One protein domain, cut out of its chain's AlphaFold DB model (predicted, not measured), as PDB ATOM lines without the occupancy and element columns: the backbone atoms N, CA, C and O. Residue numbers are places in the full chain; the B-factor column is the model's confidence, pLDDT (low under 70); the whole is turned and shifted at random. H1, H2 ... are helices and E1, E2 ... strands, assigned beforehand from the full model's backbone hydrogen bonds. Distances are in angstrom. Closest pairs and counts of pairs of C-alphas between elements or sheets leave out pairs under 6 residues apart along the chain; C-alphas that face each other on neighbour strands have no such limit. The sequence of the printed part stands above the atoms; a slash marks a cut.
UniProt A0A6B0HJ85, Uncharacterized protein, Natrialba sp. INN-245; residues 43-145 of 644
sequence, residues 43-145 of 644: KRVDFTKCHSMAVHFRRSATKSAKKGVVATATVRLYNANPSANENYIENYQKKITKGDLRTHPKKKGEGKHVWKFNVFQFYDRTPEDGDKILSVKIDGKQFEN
ATOM      1  N   LYS A  43      31.900  29.323  -2.546       91.12
ATOM      2  CA  LYS A  43      30.614  28.732  -2.153       91.12
ATOM      3  C   LYS A  43      30.805  27.367  -1.495       91.12
ATOM      4  O   LYS A  43      30.122  27.079  -0.521       91.12
ATOM      5  N   ARG A  44      31.666  26.516  -2.066       91.88
ATOM      6  CA  ARG A  44      32.028  25.186  -1.539       91.88
ATOM      7  C   ARG A  44      33.219  24.592  -2.295       91.88
ATOM      8  O   ARG A  44      33.513  25.031  -3.409       91.88
ATOM      9  N   VAL A  45      33.821  23.552  -1.727       93.69
ATOM     10  CA  VAL A  45      34.832  22.707  -2.375       93.69
ATOM     11  C   VAL A  45      34.309  21.274  -2.410       93.69
ATOM     12  O   VAL A  45      33.973  20.721  -1.368       93.69
ATOM     13  N   ASP A  46      34.249  20.687  -3.602       93.56
ATOM     14  CA  ASP A  46      33.820  19.306  -3.812       93.56
ATOM     15  C   ASP A  46      35.066  18.457  -4.134       93.56
ATOM     16  O   ASP A  46      35.730  18.692  -5.144       93.56
ATOM     17  N   PHE A  47      35.395  17.468  -3.298       93.19
ATOM     18  CA  PHE A  47      36.446  16.482  -3.584       93.19
ATOM     19  C   PHE A  47      35.841  15.237  -4.231       93.19
ATOM     20  O   PHE A  47      34.814  14.732  -3.783       93.19
ATOM     21  N   THR A  48      36.484  14.721  -5.275       90.75
ATOM     22  CA  THR A  48      36.114  13.459  -5.924       90.75
ATOM     23  C   THR A  48      37.205  12.436  -5.648       90.75
ATOM     24  O   THR A  48      38.282  12.489  -6.247       90.75
ATOM     25  N   LYS A  49      36.923  11.506  -4.726       91.81
ATOM     26  CA  LYS A  49      37.911  10.557  -4.195       91.81
ATOM     27  C   LYS A  49      39.166  11.308  -3.705       91.81
ATOM     28  O   LYS A  49      39.076  12.396  -3.134       91.81
ATOM     29  N   CYS A  50      40.344  10.742  -3.942       93.00
ATOM     30  CA  CYS A  50      41.608  11.345  -3.553       93.00
ATOM     31  C   CYS A  50      42.281  12.166  -4.647       93.00
ATOM     32  O   CYS A  50      43.273  12.811  -4.346       93.00
ATOM     33  N   HIS A  51      41.781  12.174  -5.882       92.50
ATOM     34  CA  HIS A  51      42.595  12.620  -7.019       92.50
ATOM     35  C   HIS A  51      42.124  13.928  -7.647       92.50
ATOM     36  O   HIS A  51      42.905  14.609  -8.305       92.50
ATOM     37  N   SER A  52      40.866  14.318  -7.447       93.06
ATOM     38  CA  SER A  52      40.317  15.504  -8.105       93.06
ATOM     39  C   SER A  52      39.494  16.359  -7.156       93.06
ATOM     40  O   SER A  52      38.888  15.865  -6.203       93.06
ATOM     41  N   MET A  53      39.434  17.655  -7.441       94.88
ATOM     42  CA  MET A  53      38.611  18.603  -6.698       94.88
ATOM     43  C   MET A  53      37.984  19.660  -7.610       94.88
ATOM     44  O   MET A  53      38.466  19.926  -8.715       94.88
ATOM     45  N   ALA A  54      36.917  20.285  -7.122       93.81
ATOM     46  CA  ALA A  54      36.235  21.400  -7.758       93.81
ATOM     47  C   ALA A  54      35.932  22.498  -6.728       93.81
ATOM     48  O   ALA A  54      35.199  22.277  -5.766       93.81
ATOM     49  N   VAL A  55      36.460  23.700  -6.948       94.12
ATOM     50  CA  VAL A  55      36.181  24.883  -6.127       94.12
ATOM     51  C   VAL A  55      35.082  25.689  -6.804       94.12
ATOM     52  O   VAL A  55      35.250  26.193  -7.915       94.12
ATOM     53  N   HIS A  56      33.933  25.794  -6.142       93.06
ATOM     54  CA  HIS A  56      32.785  26.544  -6.630       93.06
ATOM     55  C   HIS A  56      32.825  27.970  -6.095       93.06
ATOM     56  O   HIS A  56      32.757  28.172  -4.884       93.06
ATOM     57  N   PHE A  57      32.831  28.957  -6.985       92.88
ATOM     58  CA  PHE A  57      32.800  30.373  -6.627       92.88
ATOM     59  C   PHE A  57      31.390  30.955  -6.732       92.88
ATOM     60  O   PHE A  57      30.584  30.557  -7.584       92.88
ATOM     61  N   ARG A  58      31.079  31.918  -5.859       90.50
ATOM     62  CA  ARG A  58      29.879  32.753  -5.981       90.50
ATOM     63  C   ARG A  58      30.015  33.667  -7.200       90.50
ATOM     64  O   ARG A  58      31.105  34.123  -7.532       90.50
ATOM     65  N   ARG A  59      28.892  33.996  -7.845       88.56
ATOM     66  CA  ARG A  59      28.870  34.932  -8.985       88.56
ATOM     67  C   ARG A  59      29.376  36.331  -8.608       88.56
ATOM     68  O   ARG A  59      29.927  37.025  -9.450       88.56
ATOM     69  N   SER A  60      29.189  36.753  -7.358       88.75
ATOM     70  CA  SER A  60      29.731  38.022  -6.859       88.75
ATOM     71  C   SER A  60      31.260  38.023  -6.866       88.75
ATOM     72  O   SER A  60      31.850  38.964  -7.377       88.75
ATOM     73  N   ALA A  61      31.896  36.942  -6.409       87.69
ATOM     74  CA  ALA A  61      33.353  36.814  -6.387       87.69
ATOM     75  C   ALA A  61      33.964  36.955  -7.789       87.69
ATOM     76  O   ALA A  61      34.967  37.635  -7.981       87.69
ATOM     77  N   THR A  62      33.314  36.376  -8.801       85.81
ATOM     78  CA  THR A  62      33.803  36.460 -10.182       85.81
ATOM     79  C   THR A  62      33.577  37.832 -10.803       85.81
ATOM     80  O   THR A  62      34.411  38.287 -11.584       85.81
ATOM     81  N   LYS A  63      32.496  38.532 -10.443       87.50
ATOM     82  CA  LYS A  63      32.269  39.923 -10.862       87.50
ATOM     83  C   LYS A  63      33.270  40.887 -10.217       87.50
ATOM     84  O   LYS A  63      33.795  41.742 -10.921       87.50
ATOM     85  N   SER A  64      33.571  40.699  -8.933       86.31
ATOM     86  CA  SER A  64      34.432  41.583  -8.134       86.31
ATOM     87  C   SER A  64      35.936  41.304  -8.258       86.31
ATOM     88  O   SER A  64      36.733  41.950  -7.580       86.31
ATOM     89  N   ALA A  65      36.344  40.352  -9.104       87.75
ATOM     90  CA  ALA A  65      37.739  39.960  -9.296       87.75
ATOM     91  C   ALA A  65      38.621  41.146  -9.742       87.75
ATOM     92  O   ALA A  65      38.574  41.582 -10.901       87.75
ATOM     93  N   LYS A  66      39.449  41.661  -8.823       81.69
ATOM     94  CA  LYS A  66      40.400  42.752  -9.081       81.69
ATOM     95  C   LYS A  66      41.513  42.251  -9.998       81.69
ATOM     96  O   LYS A  66      42.115  41.213  -9.737       81.69
ATOM     97  N   LYS A  67      41.788  42.986 -11.082       83.75
ATOM     98  CA  LYS A  67      42.789  42.608 -12.103       83.75
ATOM     99  C   LYS A  67      42.583  41.183 -12.655       83.75
ATOM    100  O   LYS A  67      43.537  40.504 -13.008       83.75
ATOM    101  N   GLY A  68      41.333  40.705 -12.681       88.00
ATOM    102  CA  GLY A  68      40.982  39.377 -13.193       88.00
ATOM    103  C   GLY A  68      41.273  38.201 -12.255       88.00
ATOM    104  O   GLY A  68      40.863  37.089 -12.588       88.00
ATOM    105  N   VAL A  69      41.901  38.424 -11.092       91.31
ATOM    106  CA  VAL A  69      42.157  37.387 -10.079       91.31
ATOM    107  C   VAL A  69      40.929  37.223  -9.188       91.31
ATOM    108  O   VAL A  69      40.425  38.185  -8.611       91.31
ATOM    109  N   VAL A  70      40.444  35.990  -9.102       93.38
ATOM    110  CA  VAL A  70      39.260  35.587  -8.342       93.38
ATOM    111  C   VAL A  70      39.648  35.166  -6.929       93.38
ATOM    112  O   VAL A  70      38.991  35.593  -5.989       93.38
ATOM    113  N   ALA A  71      40.691  34.342  -6.792       94.69
ATOM    114  CA  ALA A  71      41.191  33.844  -5.510       94.69
ATOM    115  C   ALA A  71      42.622  33.300  -5.647       94.69
ATOM    116  O   ALA A  71      43.065  32.966  -6.748       94.69
ATOM    117  N   THR A  72      43.339  33.149  -4.534       94.19
ATOM    118  CA  THR A  72      44.611  32.411  -4.478       94.19
ATOM    119  C   THR A  72      44.401  31.059  -3.812       94.19
ATOM    120  O   THR A  72      43.928  30.979  -2.678       94.19
ATOM    121  N   ALA A  73      44.785  29.994  -4.510       95.75
ATOM    122  CA  ALA A  73      44.701  28.625  -4.034       95.75
ATOM    123  C   ALA A  73      46.078  28.046  -3.711       95.75
ATOM    124  O   ALA A  73      47.039  28.282  -4.437       95.75
ATOM    125  N   THR A  74      46.155  27.231  -2.663       96.31
ATOM    126  CA  THR A  74      47.275  26.329  -2.388       96.31
ATOM    127  C   THR A  74      46.727  24.921  -2.225       96.31
ATOM    128  O   THR A  74      46.037  24.632  -1.248       96.31
ATOM    129  N   VAL A  75      47.010  24.049  -3.185       96.00
ATOM    130  CA  VAL A  75      46.636  22.634  -3.148       96.00
ATOM    131  C   VAL A  75      47.766  21.862  -2.497       96.00
ATOM    132  O   VAL A  75      48.898  21.940  -2.958       96.00
ATOM    133  N   ARG A  76      47.477  21.123  -1.431       94.56
ATOM    134  CA  ARG A  76      48.455  20.259  -0.775       94.56
ATOM    135  C   ARG A  76      48.342  18.857  -1.354       94.56
ATOM    136  O   ARG A  76      47.272  18.250  -1.293       94.56
ATOM    137  N   LEU A  77      49.443  18.353  -1.891       93.94
ATOM    138  CA  LEU A  77      49.510  17.118  -2.660       93.94
ATOM    139  C   LEU A  77      50.351  16.068  -1.930       93.94
ATOM    140  O   LEU A  77      51.288  16.402  -1.202       93.94
ATOM    141  N   TYR A  78      49.996  14.805  -2.135       91.12
ATOM    142  CA  TYR A  78      50.829  13.650  -1.851       91.12
ATOM    143  C   TYR A  78      51.360  13.115  -3.176       91.12
ATOM    144  O   TYR A  78      50.559  12.699  -4.013       91.12
ATOM    145  N   ASN A  79      52.677  13.156  -3.348       90.31
ATOM    146  CA  ASN A  79      53.370  12.582  -4.491       90.31
ATOM    147  C   ASN A  79      53.854  11.181  -4.103       90.31
ATOM    148  O   ASN A  79      54.702  11.042  -3.220       90.31
ATOM    149  N   ALA A  80      53.281  10.159  -4.728       87.81
ATOM    150  CA  ALA A  80      53.568   8.760  -4.432       87.81
ATOM    151  C   ALA A  80      54.793   8.204  -5.178       87.81
ATOM    152  O   ALA A  80      55.125   7.037  -4.993       87.81
ATOM    153  N   ASN A  81      55.469   9.013  -6.004       83.25
ATOM    154  CA  ASN A  81      56.602   8.552  -6.800       83.25
ATOM    155  C   ASN A  81      57.744   8.057  -5.884       83.25
ATOM    156  O   ASN A  81      58.319   8.872  -5.154       83.25
ATOM    157  N   PRO A  82      58.118   6.765  -5.939       60.81
ATOM    158  CA  PRO A  82      59.144   6.195  -5.068       60.81
ATOM    159  C   PRO A  82      60.538   6.781  -5.319       60.81
ATOM    160  O   PRO A  82      61.356   6.799  -4.407       60.81
ATOM    161  N   SER A  83      60.806   7.322  -6.514       72.06
ATOM    162  CA  SER A  83      62.081   7.994  -6.820       72.06
ATOM    163  C   SER A  83      62.224   9.367  -6.150       72.06
ATOM    164  O   SER A  83      63.330   9.904  -6.047       72.06
ATOM    165  N   ALA A  84      61.132   9.942  -5.634       63.41
ATOM    166  CA  ALA A  84      61.161  11.177  -4.862       63.41
ATOM    167  C   ALA A  84      61.617  10.884  -3.421       63.41
ATOM    168  O   ALA A  84      60.843  11.020  -2.475       63.41
ATOM    169  N   ASN A  85      62.886  10.500  -3.255       54.03
ATOM    170  CA  ASN A  85      63.476   9.924  -2.037       54.03
ATOM    171  C   ASN A  85      63.304  10.718  -0.724       54.03
ATOM    172  O   ASN A  85      63.663  10.206   0.332       54.03
ATOM    173  N   GLU A  86      62.734  11.929  -0.715       58.91
ATOM    174  CA  GLU A  86      62.599  12.702   0.524       58.91
ATOM    175  C   GLU A  86      61.298  13.496   0.709       58.91
ATOM    176  O   GLU A  86      60.981  13.808   1.859       58.91
ATOM    177  N   ASN A  87      60.485  13.786  -0.318       56.75
ATOM    178  CA  ASN A  87      59.383  14.763  -0.212       56.75
ATOM    179  C   ASN A  87      58.040  14.260  -0.761       56.75
ATOM    180  O   ASN A  87      57.554  14.726  -1.783       56.75
ATOM    181  N   TYR A  88      57.371  13.400   0.006       75.81
ATOM    182  CA  TYR A  88      56.001  12.963  -0.282       75.81
ATOM    183  C   TYR A  88      54.957  14.084  -0.301       75.81
ATOM    184  O   TYR A  88      53.864  13.887  -0.812       75.81
ATOM    185  N   ILE A  89      55.240  15.232   0.324       85.88
ATOM    186  CA  ILE A  89      54.287  16.337   0.442       85.88
ATOM    187  C   ILE A  89      54.768  17.505  -0.400       85.88
ATOM    188  O   ILE A  89      55.791  18.125  -0.099       85.88
ATOM    189  N   GLU A  90      53.970  17.841  -1.398       92.25
ATOM    190  CA  GLU A  90      54.193  18.980  -2.275       92.25
ATOM    191  C   GLU A  90      53.001  19.935  -2.198       92.25
ATOM    192  O   GLU A  90      51.947  19.618  -1.638       92.25
ATOM    193  N   ASN A  91      53.172  21.143  -2.721       94.88
ATOM    194  CA  ASN A  91      52.111  22.136  -2.782       94.88
ATOM    195  C   ASN A  91      52.037  22.722  -4.188       94.88
ATOM    196  O   ASN A  91      53.063  22.903  -4.830       94.88
ATOM    197  N   TYR A  92      50.844  23.075  -4.643       96.56
ATOM    198  CA  TYR A  92      50.639  23.824  -5.876       96.56
ATOM    199  C   TYR A  92      49.894  25.118  -5.566       96.56
ATOM    200  O   TYR A  92      48.753  25.093  -5.100       96.56
ATOM    201  N   GLN A  93      50.555  26.251  -5.774       96.69
ATOM    202  CA  GLN A  93      50.007  27.577  -5.540       96.69
ATOM    203  C   GLN A  93      49.565  28.210  -6.866       96.69
ATOM    204  O   GLN A  93      50.395  28.502  -7.723       96.69
ATOM    205  N   LYS A  94      48.266  28.493  -7.014       94.69
ATOM    206  CA  LYS A  94      47.693  29.104  -8.224       94.69
ATOM    207  C   LYS A  94      46.915  30.375  -7.889       94.69
ATOM    208  O   LYS A  94      46.063  30.371  -7.001       94.69
ATOM    209  N   LYS A  95      47.161  31.456  -8.635       94.12
ATOM    210  CA  LYS A  95      46.240  32.600  -8.708       94.12
ATOM    211  C   LYS A  95      45.124  32.222  -9.684       94.12
ATOM    212  O   LYS A  95      45.360  32.169 -10.882       94.12
ATOM    213  N   ILE A  96      43.933  31.921  -9.177       93.44
ATOM    214  CA  ILE A  96      42.773  31.568  -9.998       93.44
ATOM    215  C   ILE A  96      42.245  32.847 -10.633       93.44
ATOM    216  O   ILE A  96      41.828  33.770  -9.932       93.44
ATOM    217  N   THR A  97      42.242  32.902 -11.952       92.81
ATOM    218  CA  THR A  97      41.730  34.010 -12.754       92.81
ATOM    219  C   THR A  97      40.335  33.706 -13.296       92.81
ATOM    220  O   THR A  97      39.832  32.586 -13.202       92.81
ATOM    221  N   LYS A  98      39.689  34.695 -13.925       90.62
ATOM    222  CA  LYS A  98      38.448  34.466 -14.684       90.62
ATOM    223  C   LYS A  98      38.604  33.405 -15.783       90.62
ATOM    224  O   LYS A  98      37.646  32.677 -16.026       90.62
ATOM    225  N   GLY A  99      39.778  33.312 -16.414       87.75
ATOM    226  CA  GLY A  99      40.058  32.344 -17.483       87.75
ATOM    227  C   GLY A  99      40.128  30.894 -16.991       87.75
ATOM    228  O   GLY A  99      39.761  29.976 -17.724       87.75
ATOM    229  N   ASP A 100      40.500  30.690 -15.725       89.50
ATOM    230  CA  ASP A 100      40.552  29.367 -15.089       89.50
ATOM    231  C   ASP A 100      39.163  28.807 -14.746       89.50
ATOM    232  O   ASP A 100      39.001  27.618 -14.453       89.50
ATOM    233  N   LEU A 101      38.139  29.664 -14.742       91.31
ATOM    234  CA  LEU A 101      36.798  29.301 -14.318       91.31
ATOM    235  C   LEU A 101      35.978  28.731 -15.470       91.31
ATOM    236  O   LEU A 101      35.736  29.374 -16.488       91.31
ATOM    237  N   ARG A 102      35.415  27.546 -15.249       85.06
ATOM    238  CA  ARG A 102      34.418  26.948 -16.137       85.06
ATOM    239  C   ARG A 102      33.021  27.318 -15.667       85.06
ATOM    240  O   ARG A 102      32.679  27.132 -14.499       85.06
ATOM    241  N   THR A 103      32.179  27.777 -16.584       80.25
ATOM    242  CA  THR A 103      30.734  27.843 -16.366       80.25
ATOM    243  C   THR A 103      30.141  26.466 -16.599       80.25
ATOM    244  O   THR A 103      30.092  25.980 -17.727       80.25
ATOM    245  N   HIS A 104      29.684  25.814 -15.531       66.38
ATOM    246  CA  HIS A 104      28.904  24.593 -15.687       66.38
ATOM    247  C   HIS A 104      27.514  24.954 -16.235       66.38
ATOM    248  O   HIS A 104      26.780  25.668 -15.547       66.38
ATOM    249  N   PRO A 105      27.122  24.476 -17.433       56.50
ATOM    250  CA  PRO A 105      25.768  24.690 -17.918       56.50
ATOM    251  C   PRO A 105      24.807  23.947 -16.984       56.50
ATOM    252  O   PRO A 105      24.877  22.725 -16.845       56.50
ATOM    253  N   LYS A 106      23.930  24.686 -16.302       56.22
ATOM    254  CA  LYS A 106      22.768  24.133 -15.601       56.22
ATOM    255  C   LYS A 106      21.490  24.652 -16.244       56.22
ATOM    256  O   LYS A 106      21.427  25.797 -16.685       56.22
ATOM    257  N   LYS A 107      20.469  23.786 -16.221       49.59
ATOM    258  CA  LYS A 107      19.049  24.128 -16.383       49.59
ATOM    259  C   LYS A 107      18.768  25.433 -15.608       49.59
ATOM    260  O   LYS A 107      19.009  25.464 -14.408       49.59
ATOM    261  N   LYS A 108      18.382  26.486 -16.344       42.06
ATOM    262  CA  LYS A 108      17.986  27.857 -15.940       42.06
ATOM    263  C   LYS A 108      18.482  28.365 -14.562       42.06
ATOM    264  O   LYS A 108      17.913  28.026 -13.536       42.06
ATOM    265  N   GLY A 109      19.450  29.294 -14.564       47.72
ATOM    266  CA  GLY A 109      19.546  30.355 -13.537       47.72
ATOM    267  C   GLY A 109      20.839  30.459 -12.715       47.72
ATOM    268  O   GLY A 109      21.205  31.560 -12.313       47.72
ATOM    269  N   GLU A 110      21.591  29.373 -12.518       51.84
ATOM    270  CA  GLU A 110      22.809  29.386 -11.688       51.84
ATOM    271  C   GLU A 110      24.042  28.900 -12.456       51.84
ATOM    272  O   GLU A 110      24.478  27.753 -12.321       51.84
ATOM    273  N   GLY A 111      24.647  29.782 -13.252       56.44
ATOM    274  CA  GLY A 111      25.999  29.547 -13.757       56.44
ATOM    275  C   GLY A 111      26.977  29.500 -12.582       56.44
ATOM    276  O   GLY A 111      27.377  30.540 -12.063       56.44
ATOM    277  N   LYS A 112      27.341  28.296 -12.127       73.25
ATOM    278  CA  LYS A 112      28.410  28.121 -11.141       73.25
ATOM    279  C   LYS A 112      29.739  28.244 -11.878       73.25
ATOM    280  O   LYS A 112      30.007  27.452 -12.783       73.25
ATOM    281  N   HIS A 113      30.535  29.231 -11.489       89.94
ATOM    282  CA  HIS A 113      31.929  29.333 -11.888       89.94
ATOM    283  C   HIS A 113      32.744  28.348 -11.056       89.94
ATOM    284  O   HIS A 113      32.668  28.370  -9.824       89.94
ATOM    285  N   VAL A 114      33.464  27.453 -11.722       91.81
ATOM    286  CA  VAL A 114      34.168  26.353 -11.066       91.81
ATOM    287  C   VAL A 114      35.601  26.291 -11.555       91.81
ATOM    288  O   VAL A 114      35.826  26.217 -12.761       91.81
ATOM    289  N   TRP A 115      36.546  26.265 -10.621       93.88
ATOM    290  CA  TRP A 115      37.921  25.860 -10.893       93.88
ATOM    291  C   TRP A 115      38.076  24.381 -10.543       93.88
ATOM    292  O   TRP A 115      37.592  23.942  -9.497       93.88
ATOM    293  N   LYS A 116      38.705  23.602 -11.419       92.50
ATOM    294  CA  LYS A 116      38.950  22.174 -11.198       92.50
ATOM    295  C   LYS A 116      40.440  21.919 -11.163       92.50
ATOM    296  O   LYS A 116      41.186  22.559 -11.890       92.50
ATOM    297  N   PHE A 117      40.828  20.953 -10.351       93.69
ATOM    298  CA  PHE A 117      42.203  20.496 -10.263       93.69
ATOM    299  C   PHE A 117      42.223  18.976 -10.153       93.69
ATOM    300  O   PHE A 117      41.344  18.382  -9.516       93.69
ATOM    301  N   ASN A 118      43.218  18.364 -10.783       92.12
ATOM    302  CA  ASN A 118      43.370  16.925 -10.844       92.12
ATOM    303  C   ASN A 118      44.844  16.543 -10.690       92.12
ATOM    304  O   ASN A 118      45.666  16.949 -11.504       92.12
ATOM    305  N   VAL A 119      45.167  15.783  -9.643       92.69
ATOM    306  CA  VAL A 119      46.555  15.522  -9.242       92.69
ATOM    307  C   VAL A 119      47.309  14.648 -10.240       92.69
ATOM    308  O   VAL A 119      48.478  14.901 -10.491       92.69
ATOM    309  N   PHE A 120      46.644  13.675 -10.862       86.69
ATOM    310  CA  PHE A 120      47.313  12.787 -11.812       86.69
ATOM    311  C   PHE A 120      47.596  13.495 -13.145       86.69
ATOM    312  O   PHE A 120      48.620  13.247 -13.758       86.69
ATOM    313  N   GLN A 121      46.758  14.458 -13.557       86.44
ATOM    314  CA  GLN A 121      47.060  15.302 -14.725       86.44
ATOM    315  C   GLN A 121      48.186  16.294 -14.433       86.44
ATOM    316  O   GLN A 121      48.905  16.668 -15.339       86.44
ATOM    317  N   PHE A 122      48.321  16.715 -13.174       90.56
ATOM    318  CA  PHE A 122      49.381  17.622 -12.746       90.56
ATOM    319  C   PHE A 122      50.757  16.948 -12.696       90.56
ATOM    320  O   PHE A 122      51.772  17.590 -12.945       90.56
ATOM    321  N   TYR A 123      50.789  15.661 -12.340       88.94
ATOM    322  CA  TYR A 123      52.010  14.860 -12.322       88.94
ATOM    323  C   TYR A 123      52.223  14.028 -13.580       88.94
ATOM    324  O   TYR A 123      53.154  13.228 -13.586       88.94
ATOM    325  N   ASP A 124      51.381  14.191 -14.605       85.44
ATOM    326  CA  ASP A 124      51.484  13.428 -15.847       85.44
ATOM    327  C   ASP A 124      51.502  11.903 -15.602       85.44
ATOM    328  O   ASP A 124      52.335  11.164 -16.121       85.44
ATOM    329  N   ARG A 125      50.581  11.446 -14.748       85.50
ATOM    330  CA  ARG A 125      50.491  10.079 -14.225       85.50
ATOM    331  C   ARG A 125      49.067   9.535 -14.247       85.50
ATOM    332  O   ARG A 125      48.109  10.239 -14.581       85.50
ATOM    333  N   THR A 126      48.928   8.263 -13.900       84.88
ATOM    334  CA  THR A 126      47.653   7.550 -13.825       84.88
ATOM    335  C   THR A 126      47.024   7.669 -12.427       84.88
ATOM    336  O   THR A 126      47.713   7.924 -11.435       84.88
ATOM    337  N   PRO A 127      45.694   7.505 -12.289       82.44
ATOM    338  CA  PRO A 127      45.036   7.435 -10.981       82.44
ATOM    339  C   PRO A 127      45.555   6.322 -10.053       82.44
ATOM    340  O   PRO A 127      45.338   6.398  -8.841       82.44
ATOM    341  N   GLU A 128      46.184   5.291 -10.611       84.94
ATOM    342  CA  GLU A 128      46.697   4.114  -9.913       84.94
ATOM    343  C   GLU A 128      48.065   4.366  -9.263       84.94
ATOM    344  O   GLU A 128      48.395   3.704  -8.278       84.94
ATOM    345  N   ASP A 129      48.800   5.390  -9.711       86.38
ATOM    346  CA  ASP A 129      50.126   5.753  -9.188       86.38
ATOM    347  C   ASP A 129      50.106   6.240  -7.732       86.38
ATOM    348  O   ASP A 129      51.153   6.450  -7.126       86.38
ATOM    349  N   GLY A 130      48.921   6.416  -7.141       87.50
ATOM    350  CA  GLY A 130      48.757   6.663  -5.710       87.50
ATOM    351  C   GLY A 130      48.896   8.124  -5.283       87.50
ATOM    352  O   GLY A 130      48.906   8.393  -4.078       87.50
ATOM    353  N   ASP A 131      48.966   9.063  -6.228       91.19
ATOM    354  CA  ASP A 131      49.000  10.502  -5.960       91.19
ATOM    355  C   ASP A 131      47.682  11.028  -5.418       91.19
ATOM    356  O   ASP A 131      46.609  10.601  -5.837       91.19
ATOM    357  N   LYS A 132      47.727  11.986  -4.486       92.75
ATOM    358  CA  LYS A 132      46.507  12.427  -3.786       92.75
ATOM    359  C   LYS A 132      46.477  13.920  -3.522       92.75
ATOM    360  O   LYS A 132      47.489  14.550  -3.253       92.75
ATOM    361  N   ILE A 133      45.273  14.471  -3.489       94.50
ATOM    362  CA  ILE A 133      44.966  15.786  -2.943       94.50
ATOM    363  C   ILE A 133      44.636  15.602  -1.467       94.50
ATOM    364  O   ILE A 133      43.661  14.934  -1.118       94.50
ATOM    365  N   LEU A 134      45.440  16.208  -0.601       93.19
ATOM    366  CA  LEU A 134      45.258  16.145   0.845       93.19
ATOM    367  C   LEU A 134      44.325  17.247   1.335       93.19
ATOM    368  O   LEU A 134      43.412  16.985   2.112       93.19
ATOM    369  N   SER A 135      44.532  18.468   0.851       94.31
ATOM    370  CA  SER A 135      43.705  19.622   1.187       94.31
ATOM    371  C   SER A 135      43.860  20.728   0.149       94.31
ATOM    372  O   SER A 135      44.768  20.704  -0.686       94.31
ATOM    373  N   VAL A 136      42.976  21.720   0.201       96.06
ATOM    374  CA  VAL A 136      43.135  22.974  -0.538       96.06
ATOM    375  C   VAL A 136      42.905  24.152   0.392       96.06
ATOM    376  O   VAL A 136      41.982  24.149   1.202       96.06
ATOM    377  N   LYS A 137      43.743  25.176   0.281       95.62
ATOM    378  CA  LYS A 137      43.592  26.452   0.974       95.62
ATOM    379  C   LYS A 137      43.235  27.532  -0.038       95.62
ATOM    380  O   LYS A 137      44.008  27.737  -0.963       95.62
ATOM    381  N   ILE A 138      42.104  28.213   0.128       95.31
ATOM    382  CA  ILE A 138      41.658  29.320  -0.731       95.31
ATOM    383  C   ILE A 138      41.575  30.592   0.110       95.31
ATOM    384  O   ILE A 138      40.852  30.608   1.104       95.31
ATOM    385  N   ASP A 139      42.338  31.625  -0.255       92.31
ATOM    386  CA  ASP A 139      42.366  32.933   0.426       92.31
ATOM    387  C   ASP A 139      42.459  32.832   1.958       92.31
ATOM    388  O   ASP A 139      41.762  33.505   2.709       92.31
ATOM    389  N   GLY A 140      43.311  31.929   2.450       90.81
ATOM    390  CA  GLY A 140      43.486  31.720   3.889       90.81
ATOM    391  C   GLY A 140      42.637  30.595   4.491       90.81
ATOM    392  O   GLY A 140      43.067  29.998   5.479       90.81
ATOM    393  N   LYS A 141      41.504  30.236   3.880       93.50
ATOM    394  CA  LYS A 141      40.584  29.200   4.379       93.50
ATOM    395  C   LYS A 141      40.978  27.814   3.875       93.50
ATOM    396  O   LYS A 141      41.090  27.606   2.671       93.50
ATOM    397  N   GLN A 142      41.195  26.867   4.785       93.75
ATOM    398  CA  GLN A 142      41.626  25.500   4.471       93.75
ATOM    399  C   GLN A 142      40.443  24.524   4.434       93.75
ATOM    400  O   GLN A 142      39.557  24.583   5.281       93.75
ATOM    401  N   PHE A 143      40.456  23.623   3.454       93.62
ATOM    402  CA  PHE A 143      39.468  22.574   3.228       93.62
ATOM    403  C   PHE A 143      40.198  21.231   3.125       93.62
ATOM    404  O   PHE A 143      40.960  21.009   2.181       93.62
ATOM    405  N   GLU A 144      39.991  20.351   4.100       94.12
ATOM    406  CA  GLU A 144      40.567  19.001   4.105       94.12
ATOM    407  C   GLU A 144      39.822  18.079   3.138       94.12
ATOM    408  O   GLU A 144      38.598  18.165   3.012       94.12
ATOM    409  N   ASN A 145      40.542  17.169   2.477       93.38
ATOM    410  CA  ASN A 145      39.907  16.133   1.671       93.38
ATOM    411  C   ASN A 145      39.258  15.080   2.596       93.38
ATOM    412  O   ASN A 145      39.975  14.366   3.305       93.38
TER     413      ASN A 145
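What this domain is: This is residues 43 to 145 of the 644 residues of an uncharacterized protein of Natrialba sp. INN-245 (UniProt A0A6B0HJ85). Two strongly twisted four-stranded sheets lie face to face as a sandwich, with their strands at 23 degrees to each other. A short helix sits at each end of it, H1 at one and H2 at the other, and the tips of the hairpins E3-E4 and E5-E6 lie at opposite ends of the long axis. The 103 residues printed, mostly strand, hold eight named strands and two named helices in the order E1 E2 H1 E3 E4 E5 E6 H2 E7 E8. The sheets run E1 E2 E6 E5 and E4 E3 E7 E8, both all antiparallel. The whole is compact, with a radius of gyration of the C-alphas of 14.7 A, and elongated, spanning 47 by 29 by 21 A.

How they stand to each other: Start at residues 43 to 48, E1, which make a hairpin with E2, residues 52 to 57; look for N 46 and O 54, 2.8 A apart. E6, residues 112 to 118, is the next neighbour of E2, with N 55 and O 115 at 2.8 A. At the edge, E5, residues 102 to 104, makes a hairpin with E6, with N 102 and O 114 at 2.9 A. In the other sheet find the hairpin of E3, residues 69 to 78, and E4, residues 89 to 97, with N 75 and O 92 at 2.8 A. E7, residues 132 to 138, is the neighbour of E3, with N 76 and O 135 at 2.8 A, and makes a hairpin with E8, residues 141 to 144, with N 138 and O 141 at 2.8 A. Between the sheets, the closest C-alphas of E2 and E7, Ser 52 and Ile 133, are 7.0 A apart. H1, residues 59 to 63, only grazes both sheets; its one O i to N i+4 pair is within hydrogen-bond range. H2, residues 119 to 122, only grazes the sheet of E7 and is too short for such a pair.

Where its parts are: Find C-alpha 43 at (30.614, 28.732, -2.153), where E1 begins; E1 and E2 each measure 16.7 A from first to last C-alpha. E3 begins at C-alpha 69, (42.157, 37.387, -10.079), and runs 26.6 A; E4 measures 25.4 A, E6 18.7 A and E7 17.8 A. E8 ends at C-alpha 144, (40.567, 19.001, 4.105).

The domain as a whole: The C-alphas farthest apart, those of Asn 85 and Lys 108, are 50.8 A apart. The printed part has no cut, and no link is long. Look for pLDDT under 70 at residue 82, residues 84 to 87 and residues 104 to 111; the mean of the printed part is 86.0.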